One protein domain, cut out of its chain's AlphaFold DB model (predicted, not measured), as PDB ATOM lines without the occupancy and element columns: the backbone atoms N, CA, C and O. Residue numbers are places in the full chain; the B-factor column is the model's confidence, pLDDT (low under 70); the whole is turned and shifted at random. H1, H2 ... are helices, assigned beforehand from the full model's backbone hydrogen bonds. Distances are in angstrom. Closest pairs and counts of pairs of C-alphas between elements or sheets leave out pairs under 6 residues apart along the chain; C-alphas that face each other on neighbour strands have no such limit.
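What this domain is: This is residues 5 to 87 of the 87 residues of an uncharacterized protein of Rhodothermaceae bacterium RA (UniProt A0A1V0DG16). H1 packs on both H3 and the long H4 in a compact cluster; H2 and H5 lie across one end, and short H6 packs on H4 and H5. The printed part has 83 residues with six named helices, H1 to H6, and no named strand: all helix. It is compact, radius of gyration of the C-alphas 11.9 A, spanning 33 by 26 by 23 A.

How they stand to each other: Start at H1, residues 5 to 14; it touches H3, residues 29 to 40, closest at C-alphas 8 and 36, 6.1 A. H1 touches H4, residues 47 to 63, closest at C-alphas 12 and 56, 5.4 A. H2, residues 18 to 26, touches no helix. H6, residues 81 to 85, touches H5, residues 66 to 75, closest at C-alphas 73 and 81, 5.6 A. In the six helices every O i to N i+4 pair is within hydrogen-bond range.

Where its parts are: Find C-alpha 5 at (102.620, -75.009, 4.277), where H1 begins. H4 runs 24.8 A from C-alpha 47 at (113.001, -71.606, 12.185).

The domain as a whole: The printed part has no cut. Residues 25 to 28 and 87 have pLDDT under 70.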
ATOM      1  N   PHE A   5     101.400 -74.312   3.871       90.81
ATOM      2  CA  PHE A   5     102.620 -75.009   4.277       90.81
ATOM      3  C   PHE A   5     102.552 -76.511   3.983       90.81
ATOM      4  O   PHE A   5     103.419 -77.056   3.305       90.81
ATOM      5  N   GLN A   6     101.478 -77.178   4.417       89.62
ATOM      6  CA  GLN A   6     101.289 -78.612   4.185       89.62
ATOM      7  C   GLN A   6     101.190 -78.946   2.695       89.62
ATOM      8  O   GLN A   6     101.798 -79.918   2.254       89.62
ATOM      9  N   LYS A   7     100.458 -78.136   1.920       88.12
ATOM     10  CA  LYS A   7     100.347 -78.305   0.465       88.12
ATOM     11  C   LYS A   7     101.704 -78.161  -0.222       88.12
ATOM     12  O   LYS A   7     102.061 -79.005  -1.036       88.12
ATOM     13  N   TYR A   8     102.467 -77.133   0.146       92.25
ATOM     14  CA  TYR A   8     103.760 -76.844  -0.465       92.25
ATOM     15  C   TYR A   8     104.789 -77.949  -0.192       92.25
ATOM     16  O   TYR A   8     105.409 -78.471  -1.117       92.25
ATOM     17  N   LEU A   9     104.902 -78.387   1.067       93.12
ATOM     18  CA  LEU A   9     105.797 -79.489   1.426       93.12
ATOM     19  C   LEU A   9     105.348 -80.832   0.845       93.12
ATOM     20  O   LEU A   9     106.185 -81.683   0.550       93.12
ATOM     21  N   HIS A  10     104.040 -81.054   0.701       91.00
ATOM     22  CA  HIS A  10     103.538 -82.256   0.045       91.00
ATOM     23  C   HIS A  10     103.926 -82.278  -1.434       91.00
ATOM     24  O   HIS A  10     104.474 -83.282  -1.879       91.00
ATOM     25  N   ALA A  11     103.736 -81.165  -2.150       89.56
ATOM     26  CA  ALA A  11     104.132 -81.031  -3.550       89.56
ATOM     27  C   ALA A  11     105.624 -81.347  -3.747       89.56
ATOM     28  O   ALA A  11     105.976 -82.162  -4.592       89.56
ATOM     29  N   ALA A  12     106.502 -80.797  -2.903       89.94
ATOM     30  CA  ALA A  12     107.940 -81.070  -2.992       89.94
ATOM     31  C   ALA A  12     108.288 -82.557  -2.792       89.94
ATOM     32  O   ALA A  12     109.267 -83.048  -3.340       89.94
ATOM     33  N   LYS A  13     107.487 -83.295  -2.015       89.19
ATOM     34  CA  LYS A  13     107.705 -84.728  -1.770       89.19
ATOM     35  C   LYS A  13     107.209 -85.620  -2.904       89.19
ATOM     36  O   LYS A  13     107.806 -86.674  -3.118       89.19
ATOM     37  N   VAL A  14     106.104 -85.254  -3.555       87.75
ATOM     38  CA  VAL A  14     105.501 -86.073  -4.622       87.75
ATOM     39  C   VAL A  14     106.120 -85.799  -5.989       87.75
ATOM     40  O   VAL A  14     106.214 -86.721  -6.785       87.75
ATOM     41  N   ASN A  15     106.622 -84.585  -6.224       84.44
ATOM     42  CA  ASN A  15     107.272 -84.218  -7.481       84.44
ATOM     43  C   ASN A  15     108.751 -84.555  -7.410       84.44
ATOM     44  O   ASN A  15     109.536 -83.749  -6.922       84.44
ATOM     45  N   GLN A  16     109.140 -85.751  -7.834       82.69
ATOM     46  CA  GLN A  16     110.514 -86.236  -7.679       82.69
ATOM     47  C   GLN A  16     111.316 -86.171  -8.981       82.69
ATOM     48  O   GLN A  16     112.528 -86.392  -8.966       82.69
ATOM     49  N   SER A  17     110.660 -85.840 -10.091       88.06
ATOM     50  CA  SER A  17     111.256 -85.722 -11.415       88.06
ATOM     51  C   SER A  17     110.748 -84.484 -12.169       88.06
ATOM     52  O   SER A  17     109.710 -83.921 -11.814       88.06
ATOM     53  N   PRO A  18     111.451 -84.048 -13.233       83.38
ATOM     54  CA  PRO A  18     110.966 -82.971 -14.095       83.38
ATOM     55  C   PRO A  18     109.609 -83.275 -14.749       83.38
ATOM     56  O   PRO A  18     108.777 -82.378 -14.842       83.38
ATOM     57  N   SER A  19     109.350 -84.530 -15.135       84.81
ATOM     58  CA  SER A  19     108.075 -84.930 -15.747       84.81
ATOM     59  C   SER A  19     106.885 -84.782 -14.793       84.81
ATOM     60  O   SER A  19     105.810 -84.389 -15.231       84.81
ATOM     61  N   ASP A  20     107.080 -85.004 -13.487       84.31
ATOM     62  CA  ASP A  20     106.019 -84.785 -12.486       84.31
ATOM     63  C   ASP A  20     105.633 -83.294 -12.394       84.31
ATOM     64  O   ASP A  20     104.484 -82.937 -12.136       84.31
ATOM     65  N   LEU A  21     106.598 -82.395 -12.618       78.19
ATOM     66  CA  LEU A  21     106.362 -80.949 -12.606       78.19
ATOM     67  C   LEU A  21     105.690 -80.453 -13.888       78.19
ATOM     68  O   LEU A  21     104.933 -79.485 -13.825       78.19
ATOM     69  N   GLU A  22     105.957 -81.096 -15.025       76.81
ATOM     70  CA  GLU A  22     105.233 -80.844 -16.275       76.81
ATOM     71  C   GLU A  22     103.759 -81.253 -16.143       76.81
ATOM     72  O   GLU A  22     102.880 -80.494 -16.546       76.81
ATOM     73  N   GLU A  23     103.466 -82.382 -15.487       78.12
ATOM     74  CA  GLU A  23     102.085 -82.806 -15.223       78.12
ATOM     75  C   GLU A  23     101.325 -81.768 -14.378       78.12
ATOM     76  O   GLU A  23     100.205 -81.395 -14.715       78.12
ATOM     77  N   ILE A  24     101.961 -81.213 -13.342       75.06
ATOM     78  CA  ILE A  24     101.383 -80.134 -12.516       75.06
ATOM     79  C   ILE A  24     101.086 -78.859 -13.306       75.06
ATOM     80  O   ILE A  24     100.161 -78.111 -12.974       75.06
ATOM     81  N   TYR A  25     101.889 -78.566 -14.326       66.06
ATOM     82  CA  TYR A  25     101.620 -77.449 -15.218       66.06
ATOM     83  C   TYR A  25     100.387 -77.729 -16.080       66.06
ATOM     84  O   TYR A  25      99.471 -76.901 -16.126       66.06
ATOM     85  N   ASP A  26     100.327 -78.912 -16.687       67.06
ATOM     86  CA  ASP A  26      99.226 -79.313 -17.562       67.06
ATOM     87  C   ASP A  26      97.886 -79.438 -16.810       67.06
ATOM     88  O   ASP A  26      96.824 -79.210 -17.396       67.06
ATOM     89  N   THR A  27      97.910 -79.722 -15.502       67.00
ATOM     90  CA  THR A  27      96.705 -79.817 -14.657       67.00
ATOM     91  C   THR A  27      96.257 -78.493 -14.026       67.00
ATOM     92  O   THR A  27      95.259 -78.479 -13.306       67.00
ATOM     93  N   MET A  28      96.930 -77.365 -14.305       60.47
ATOM     94  CA  MET A  28      96.743 -76.055 -13.644       60.47
ATOM     95  C   MET A  28      97.142 -75.995 -12.153       60.47
ATOM     96  O   MET A  28      97.017 -74.932 -11.533       60.47
ATOM     97  N   ASP A  29      97.695 -77.065 -11.578       77.62
ATOM     98  CA  ASP A  29      98.119 -77.125 -10.169       77.62
ATOM     99  C   ASP A  29      99.353 -76.249  -9.869       77.62
ATOM    100  O   ASP A  29      99.647 -75.919  -8.714       77.62
ATOM    101  N   PHE A  30     100.066 -75.797 -10.903       82.88
ATOM    102  CA  PHE A  30     101.226 -74.920 -10.744       82.88
ATOM    103  C   PHE A  30     100.875 -73.533 -10.176       82.88
ATOM    104  O   PHE A  30     101.638 -72.957  -9.391       82.88
ATOM    105  N   ALA A  31      99.705 -72.990 -10.527       85.25
ATOM    106  CA  ALA A  31      99.239 -71.716  -9.978       85.25
ATOM    107  C   ALA A  31      99.033 -71.821  -8.459       85.25
ATOM    108  O   ALA A  31      99.453 -70.942  -7.703       85.25
ATOM    109  N   ASP A  32      98.460 -72.937  -8.006       87.12
ATOM    110  CA  ASP A  32      98.259 -73.245  -6.591       87.12
ATOM    111  C   ASP A  32      99.590 -73.412  -5.848       87.12
ATOM    112  O   ASP A  32      99.723 -72.942  -4.713       87.12
ATOM    113  N   LEU A  33     100.600 -74.003  -6.495       89.19
ATOM    114  CA  LEU A  33     101.960 -74.085  -5.959       89.19
ATOM    115  C   LEU A  33     102.565 -72.687  -5.743       89.19
ATOM    116  O   LEU A  33     103.096 -72.402  -4.667       89.19
ATOM    117  N   CYS A  34     102.432 -71.794  -6.730       90.69
ATOM    118  CA  CYS A  34     102.909 -70.410  -6.638       90.69
ATOM    119  C   CYS A  34     102.173 -69.615  -5.551       90.69
ATOM    120  O   CYS A  34     102.803 -68.911  -4.760       90.69
ATOM    121  N   VAL A  35     100.845 -69.757  -5.461       91.06
ATOM    122  CA  VAL A  35     100.026 -69.120  -4.417       91.06
ATOM    123  C   VAL A  35     100.423 -69.625  -3.033       91.06
ATOM    124  O   VAL A  35     100.567 -68.825  -2.103       91.06
ATOM    125  N   ALA A  36     100.631 -70.937  -2.882       91.56
ATOM    126  CA  ALA A  36     101.086 -71.521  -1.630       91.56
ATOM    127  C   ALA A  36     102.447 -70.944  -1.226       91.56
ATOM    128  O   ALA A  36     102.567 -70.444  -0.109       91.56
ATOM    129  N   ARG A  37     103.429 -70.922  -2.137       94.00
ATOM    130  CA  ARG A  37     104.765 -70.378  -1.858       94.00
ATOM    131  C   ARG A  37     104.746 -68.889  -1.515       94.00
ATOM    132  O   ARG A  37     105.399 -68.485  -0.555       94.00
ATOM    133  N   ALA A  38     103.962 -68.091  -2.240       93.94
ATOM    134  CA  ALA A  38     103.797 -66.660  -1.986       93.94
ATOM    135  C   ALA A  38     103.140 -66.365  -0.633       93.94
ATOM    136  O   ALA A  38     103.414 -65.341  -0.009       93.94
ATOM    137  N   HIS A  39     102.232 -67.233  -0.184       93.31
ATOM    138  CA  HIS A  39     101.629 -67.101   1.137       93.31
ATOM    139  C   HIS A  39     102.654 -67.375   2.245       93.31
ATOM    140  O   HIS A  39     102.619 -66.698   3.270       93.31
ATOM    141  N   LEU A  40     103.593 -68.301   2.018       93.44
ATOM    142  CA  LEU A  40     104.652 -68.627   2.975       93.44
ATOM    143  C   LEU A  40     105.617 -67.460   3.230       93.44
ATOM    144  O   LEU A  40     106.093 -67.320   4.350       93.44
ATOM    145  N   ASP A  41     105.809 -66.563   2.258       91.69
ATOM    146  CA  ASP A  41     106.577 -65.320   2.453       91.69
ATOM    147  C   ASP A  41     105.888 -64.311   3.392       91.69
ATOM    148  O   ASP A  41     106.517 -63.359   3.852       91.69
ATOM    149  N   LYS A  42     104.586 -64.476   3.660       91.62
ATOM    150  CA  LYS A  42     103.766 -63.511   4.417       91.62
ATOM    151  C   LYS A  42     103.436 -63.959   5.837       91.62
ATOM    152  O   LYS A  42     102.823 -63.193   6.577       91.62
ATOM    153  N   VAL A  43     103.776 -65.191   6.199       90.88
ATOM    154  CA  VAL A  43     103.471 -65.765   7.513       90.88
ATOM    155  C   VAL A  43     104.722 -65.820   8.378       90.88
ATOM    156  O   VAL A  43     105.834 -66.010   7.886       90.88
ATOM    157  N   ASP A  44     104.536 -65.661   9.687       92.75
ATOM    158  CA  ASP A  44     105.630 -65.776  10.646       92.75
ATOM    159  C   ASP A  44     105.928 -67.254  10.917       92.75
ATOM    160  O   ASP A  44     105.238 -67.921  11.686       92.75
ATOM    161  N   LEU A  45     106.946 -67.766  10.229       91.88
ATOM    162  CA  LEU A  45     107.359 -69.166  10.301       91.88
ATOM    163  C   LEU A  45     108.348 -69.400  11.440       91.88
ATOM    164  O   LEU A  45     109.271 -68.605  11.671       91.88
ATOM    165  N   LEU A  46     108.226 -70.545  12.103       95.69
ATOM    166  CA  LEU A  46     109.260 -71.036  13.005       95.69
ATOM    167  C   LEU A  46     110.552 -71.337  12.219       95.69
ATOM    168  O   LEU A  46     110.494 -71.613  11.018       95.69
ATOM    169  N   PRO A  47     111.734 -71.315  12.863       96.00
ATOM    170  CA  PRO A  47     113.001 -71.606  12.185       96.00
ATOM    171  C   PRO A  47     113.003 -72.940  11.421       96.00
ATOM    172  O   PRO A  47     113.473 -73.005  10.290       96.00
ATOM    173  N   GLU A  48     112.412 -73.982  12.005       94.94
ATOM    174  CA  GLU A  48     112.311 -75.318  11.402       94.94
ATOM    175  C   GLU A  48     111.419 -75.328  10.150       94.94
ATOM    176  O   GLU A  48     111.712 -76.002   9.165       94.94
ATOM    177  N   GLU A  49     110.342 -74.540  10.159       94.88
ATOM    178  CA  GLU A  49     109.437 -74.418   9.017       94.88
ATOM    179  C   GLU A  49     110.110 -73.679   7.858       94.88
ATOM    180  O   GLU A  49     109.965 -74.089   6.706       94.88
ATOM    181  N   ARG A  50     110.895 -72.633   8.156       95.06
ATOM    182  CA  ARG A  50     111.710 -71.937   7.144       95.06
ATOM    183  C   ARG A  50     112.708 -72.894   6.507       95.06
ATOM    184  O   ARG A  50     112.763 -72.964   5.285       95.06
ATOM    185  N   GLN A  51     113.414 -73.687   7.315       96.19
ATOM    186  CA  GLN A  51     114.349 -74.685   6.801       96.19
ATOM    187  C   GLN A  51     113.649 -75.705   5.886       96.19
ATOM    188  O   GLN A  51     114.157 -76.015   4.809       96.19
ATOM    189  N   ALA A  52     112.471 -76.197   6.274       96.06
ATOM    190  CA  ALA A  52     111.709 -77.133   5.447       96.06
ATOM    191  C   ALA A  52     111.285 -76.517   4.098       96.06
ATOM    192  O   ALA A  52     111.284 -77.203   3.075       96.06
ATOM    193  N   ILE A  53     110.945 -75.225   4.080       95.56
ATOM    194  CA  ILE A  53     110.617 -74.498   2.846       95.56
ATOM    195  C   ILE A  53     111.859 -74.294   1.986       95.56
ATOM    196  O   ILE A  53     111.790 -74.524   0.787       95.56
ATOM    197  N   GLU A  54     112.998 -73.931   2.573       95.25
ATOM    198  CA  GLU A  54     114.263 -73.793   1.843       95.25
ATOM    199  C   GLU A  54     114.719 -75.128   1.231       95.25
ATOM    200  O   GLU A  54     115.267 -75.173   0.129       95.25
ATOM    201  N   GLU A  55     114.491 -76.246   1.920       95.81
ATOM    202  CA  GLU A  55     114.707 -77.588   1.373       95.81
ATOM    203  C   GLU A  55     113.777 -77.882   0.192       95.81
ATOM    204  O   GLU A  55     114.249 -78.369  -0.838       95.81
ATOM    205  N   ALA A  56     112.495 -77.527   0.299       95.00
ATOM    206  CA  ALA A  56     111.542 -77.650  -0.799       95.00
ATOM    207  C   ALA A  56     111.912 -76.756  -1.999       95.00
ATOM    208  O   ALA A  56     111.940 -77.241  -3.127       95.00
ATOM    209  N   ASP A  57     112.268 -75.488  -1.771       95.44
ATOM    210  CA  ASP A  57     112.709 -74.550  -2.811       95.44
ATOM    211  C   ASP A  57     113.954 -75.078  -3.540       95.44
ATOM    212  O   ASP A  57     114.020 -75.047  -4.770       95.44
ATOM    213  N   ARG A  58     114.927 -75.630  -2.798       94.12
ATOM    214  CA  ARG A  58     116.123 -76.259  -3.386       94.12
ATOM    215  C   ARG A  58     115.789 -77.486  -4.220       94.12
ATOM    216  O   ARG A  58     116.420 -77.685  -5.258       94.12
ATOM    217  N   HIS A  59     114.846 -78.303  -3.760       93.19
ATOM    218  CA  HIS A  59     114.382 -79.482  -4.485       93.19
ATOM    219  C   HIS A  59     113.720 -79.084  -5.806       93.19
ATOM    220  O   HIS A  59     114.146 -79.528  -6.868       93.19
ATOM    221  N   PHE A  60     112.769 -78.154  -5.762       91.94
ATOM    222  CA  PHE A  60     112.130 -77.617  -6.959       91.94
ATOM    223  C   PHE A  60     113.132 -76.974  -7.923       91.94
ATOM    224  O   PHE A  60     113.148 -77.304  -9.107       91.94
ATOM    225  N   GLY A  61     114.033 -76.127  -7.422       91.31
ATOM    226  CA  GLY A  61     115.085 -75.507  -8.232       91.31
ATOM    227  C   GLY A  61     116.138 -76.484  -8.773       91.31
ATOM    228  O   GLY A  61     116.940 -76.102  -9.618       91.31
ATOM    229  N   ALA A  62     116.187 -77.732  -8.294       91.50
ATOM    230  CA  ALA A  62     117.014 -78.786  -8.887       91.50
ATOM    231  C   ALA A  62     116.309 -79.511 -10.045       91.50
ATOM    232  O   ALA A  62     116.983 -80.091 -10.894       91.50
ATOM    233  N   LEU A  63     114.974 -79.489 -10.067       89.31
ATOM    234  CA  LEU A  63     114.158 -80.145 -11.085       89.31
ATOM    235  C   LEU A  63     113.786 -79.202 -12.235       89.31
ATOM    236  O   LEU A  63     113.704 -79.643 -13.380       89.31
ATOM    237  N   PHE A  64     113.563 -77.917 -11.950       88.00
ATOM    238  CA  PHE A  64     113.192 -76.957 -12.982       88.00
ATOM    239  C   PHE A  64     114.373 -76.604 -13.893       88.00
ATOM    240  O   PHE A  64     115.456 -76.236 -13.437       88.00
ATOM    241  N   THR A  65     114.140 -76.661 -15.204       86.69
ATOM    242  CA  THR A  65     115.086 -76.152 -16.203       86.69
ATOM    243  C   THR A  65     114.979 -74.629 -16.310       86.69
ATOM    244  O   THR A  65     113.946 -74.037 -15.993       86.69
ATOM    245  N   GLU A  66     116.032 -73.969 -16.798       87.62
ATOM    246  CA  GLU A  66     116.019 -72.512 -16.992       87.62
ATOM    247  C   GLU A  66     114.906 -72.065 -17.958       87.62
ATOM    248  O   GLU A  66     114.237 -71.058 -17.720       87.62
ATOM    249  N   GLU A  67     114.674 -72.839 -19.021       87.75
ATOM    250  CA  GLU A  67     113.599 -72.596 -19.985       87.75
ATOM    251  C   GLU A  67     112.222 -72.672 -19.321       87.75
ATOM    252  O   GLU A  67     111.393 -71.782 -19.512       87.75
ATOM    253  N   LEU A  68     112.011 -73.683 -18.480       83.62
ATOM    254  CA  LEU A  68     110.752 -73.891 -17.781       83.62
ATOM    255  C   LEU A  68     110.490 -72.785 -16.748       83.62
ATOM    256  O   LEU A  68     109.396 -72.230 -16.687       83.62
ATOM    257  N   LEU A  69     111.516 -72.364 -16.000       87.81
ATOM    258  CA  LEU A  69     111.403 -71.229 -15.076       87.81
ATOM    259  C   LEU A  69     111.109 -69.912 -15.786       87.81
ATOM    260  O   LEU A  69     110.375 -69.079 -15.250       87.81
ATOM    261  N   LYS A  70     111.682 -69.705 -16.975       89.44
ATOM    262  CA  LYS A  70     111.372 -68.540 -17.803       89.44
ATOM    263  C   LYS A  70     109.915 -68.579 -18.255       89.44
ATOM    264  O   LYS A  70     109.207 -67.599 -18.050       89.44
ATOM    265  N   LEU A  71     109.469 -69.713 -18.799       86.94
ATOM    266  CA  LEU A  71     108.084 -69.917 -19.220       86.94
ATOM    267  C   LEU A  71     107.109 -69.600 -18.076       86.94
ATOM    268  O   LEU A  71     106.148 -68.857 -18.253       86.94
ATOM    269  N   TYR A  72     107.393 -70.105 -16.876       86.31
ATOM    270  CA  TYR A  72     106.566 -69.864 -15.699       86.31
ATOM    271  C   TYR A  72     106.574 -68.415 -15.232       86.31
ATOM    272  O   TYR A  72     105.520 -67.891 -14.883       86.31
ATOM    273  N   ALA A  73     107.725 -67.745 -15.250       89.69
ATOM    274  CA  ALA A  73     107.796 -66.327 -14.920       89.69
ATOM    275  C   ALA A  73     106.987 -65.461 -15.901       89.69
ATOM    276  O   ALA A  73     106.373 -64.482 -15.480       89.69
ATOM    277  N   ASP A  74     106.945 -65.848 -17.180       89.25
ATOM    278  CA  ASP A  74     106.176 -65.147 -18.210       89.25
ATOM    279  C   ASP A  74     104.656 -65.371 -18.045       89.25
ATOM    280  O   ASP A  74     103.879 -64.424 -18.183       89.25
ATOM    281  N   TYR A  75     104.216 -66.588 -17.693       86.62
ATOM    282  CA  TYR A  75     102.796 -66.887 -17.429       86.62
ATOM    283  C   TYR A  75     102.280 -66.328 -16.100       86.62
ATOM    284  O   TYR A  75     101.109 -65.955 -15.992       86.62
ATOM    285  N   PHE A  76     103.141 -66.261 -15.087       87.19
ATOM    286  CA  PHE A  76     102.790 -65.885 -13.721       87.19
ATOM    287  C   PHE A  76     103.581 -64.647 -13.260       87.19
ATOM    288  O   PHE A  76     104.256 -64.700 -12.230       87.19
ATOM    289  N   PRO A  77     103.469 -63.491 -13.950       88.50
ATOM    290  CA  PRO A  77     104.347 -62.334 -13.733       88.50
ATOM    291  C   PRO A  77     104.181 -61.672 -12.356       88.50
ATOM    292  O   PRO A  77     105.016 -60.874 -11.940       88.50
ATOM    293  N   ALA A  78     103.099 -61.987 -11.639       89.12
ATOM    294  CA  ALA A  78     102.865 -61.526 -10.272       89.12
ATOM    295  C   ALA A  78     103.676 -62.301  -9.215       89.12
ATOM    296  O   ALA A  78     103.714 -61.882  -8.056       89.12
ATOM    297  N   PHE A  79     104.300 -63.423  -9.585       91.75
ATOM    298  CA  PHE A  79     105.039 -64.292  -8.678       91.75
ATOM    299  C   PHE A  79     106.539 -64.293  -9.017       91.75
ATOM    300  O   PHE A  79     106.908 -64.438 -10.184       91.75
ATOM    301  N   PRO A  80     107.440 -64.171  -8.026       92.50
ATOM    302  CA  PRO A  80     108.884 -64.149  -8.253       92.50
ATOM    303  C   PRO A  80     109.466 -65.566  -8.441       92.50
ATOM    304  O   PRO A  80     110.405 -65.965  -7.754       92.50
ATOM    305  N   VAL A  81     108.937 -66.317  -9.413       91.62
ATOM    306  CA  VAL A  81     109.281 -67.728  -9.691       91.62
ATOM    307  C   VAL A  81     110.790 -67.938  -9.858       91.62
ATOM    308  O   VAL A  81     111.368 -68.853  -9.271       91.62
ATOM    309  N   ARG A  82     111.461 -67.051 -10.607       92.12
ATOM    310  CA  ARG A  82     112.918 -67.130 -10.823       92.12
ATOM    311  C   ARG A  82     113.718 -66.864  -9.552       92.12
ATOM    312  O   ARG A  82     114.792 -67.425  -9.400       92.12
ATOM    313  N   THR A  83     113.207 -66.041  -8.641       92.94
ATOM    314  CA  THR A  83     113.883 -65.776  -7.366       92.94
ATOM    315  C   THR A  83     113.809 -66.988  -6.448       92.94
ATOM    316  O   THR A  83     114.786 -67.300  -5.779       92.94
ATOM    317  N   TRP A  84     112.668 -67.680  -6.418       93.50
ATOM    318  CA  TRP A  84     112.505 -68.851  -5.558       93.50
ATOM    319  C   TRP A  84     113.292 -70.064  -6.059       93.50
ATOM    320  O   TRP A  84     113.911 -70.756  -5.257       93.50
ATOM    321  N   TRP A  85     113.288 -70.320  -7.373       92.62
ATOM    322  CA  TRP A  85     113.780 -71.594  -7.915       92.62
ATOM    323  C   TRP A  85     114.863 -71.465  -9.000       92.62
ATOM    324  O   TRP A  85     115.378 -72.482  -9.452       92.62
ATOM    325  N   GLY A  86     115.237 -70.246  -9.414       81.94
ATOM    326  CA  GLY A  86     116.145 -69.986 -10.546       81.94
ATOM    327  C   GLY A  86     117.642 -70.045 -10.292       81.94
ATOM    328  O   GLY A  86     118.371 -70.194 -11.267       81.94
ATOM    329  N   ARG A  87     118.066 -70.033  -9.023       67.44
ATOM    330  CA  ARG A  87     119.468 -69.908  -8.579       67.44
ATOM    331  C   ARG A  87     120.167 -68.606  -8.981       67.44
ATOM    332  O   ARG A  87     120.041 -68.139 -10.131       67.44
TER     333      ARG A  87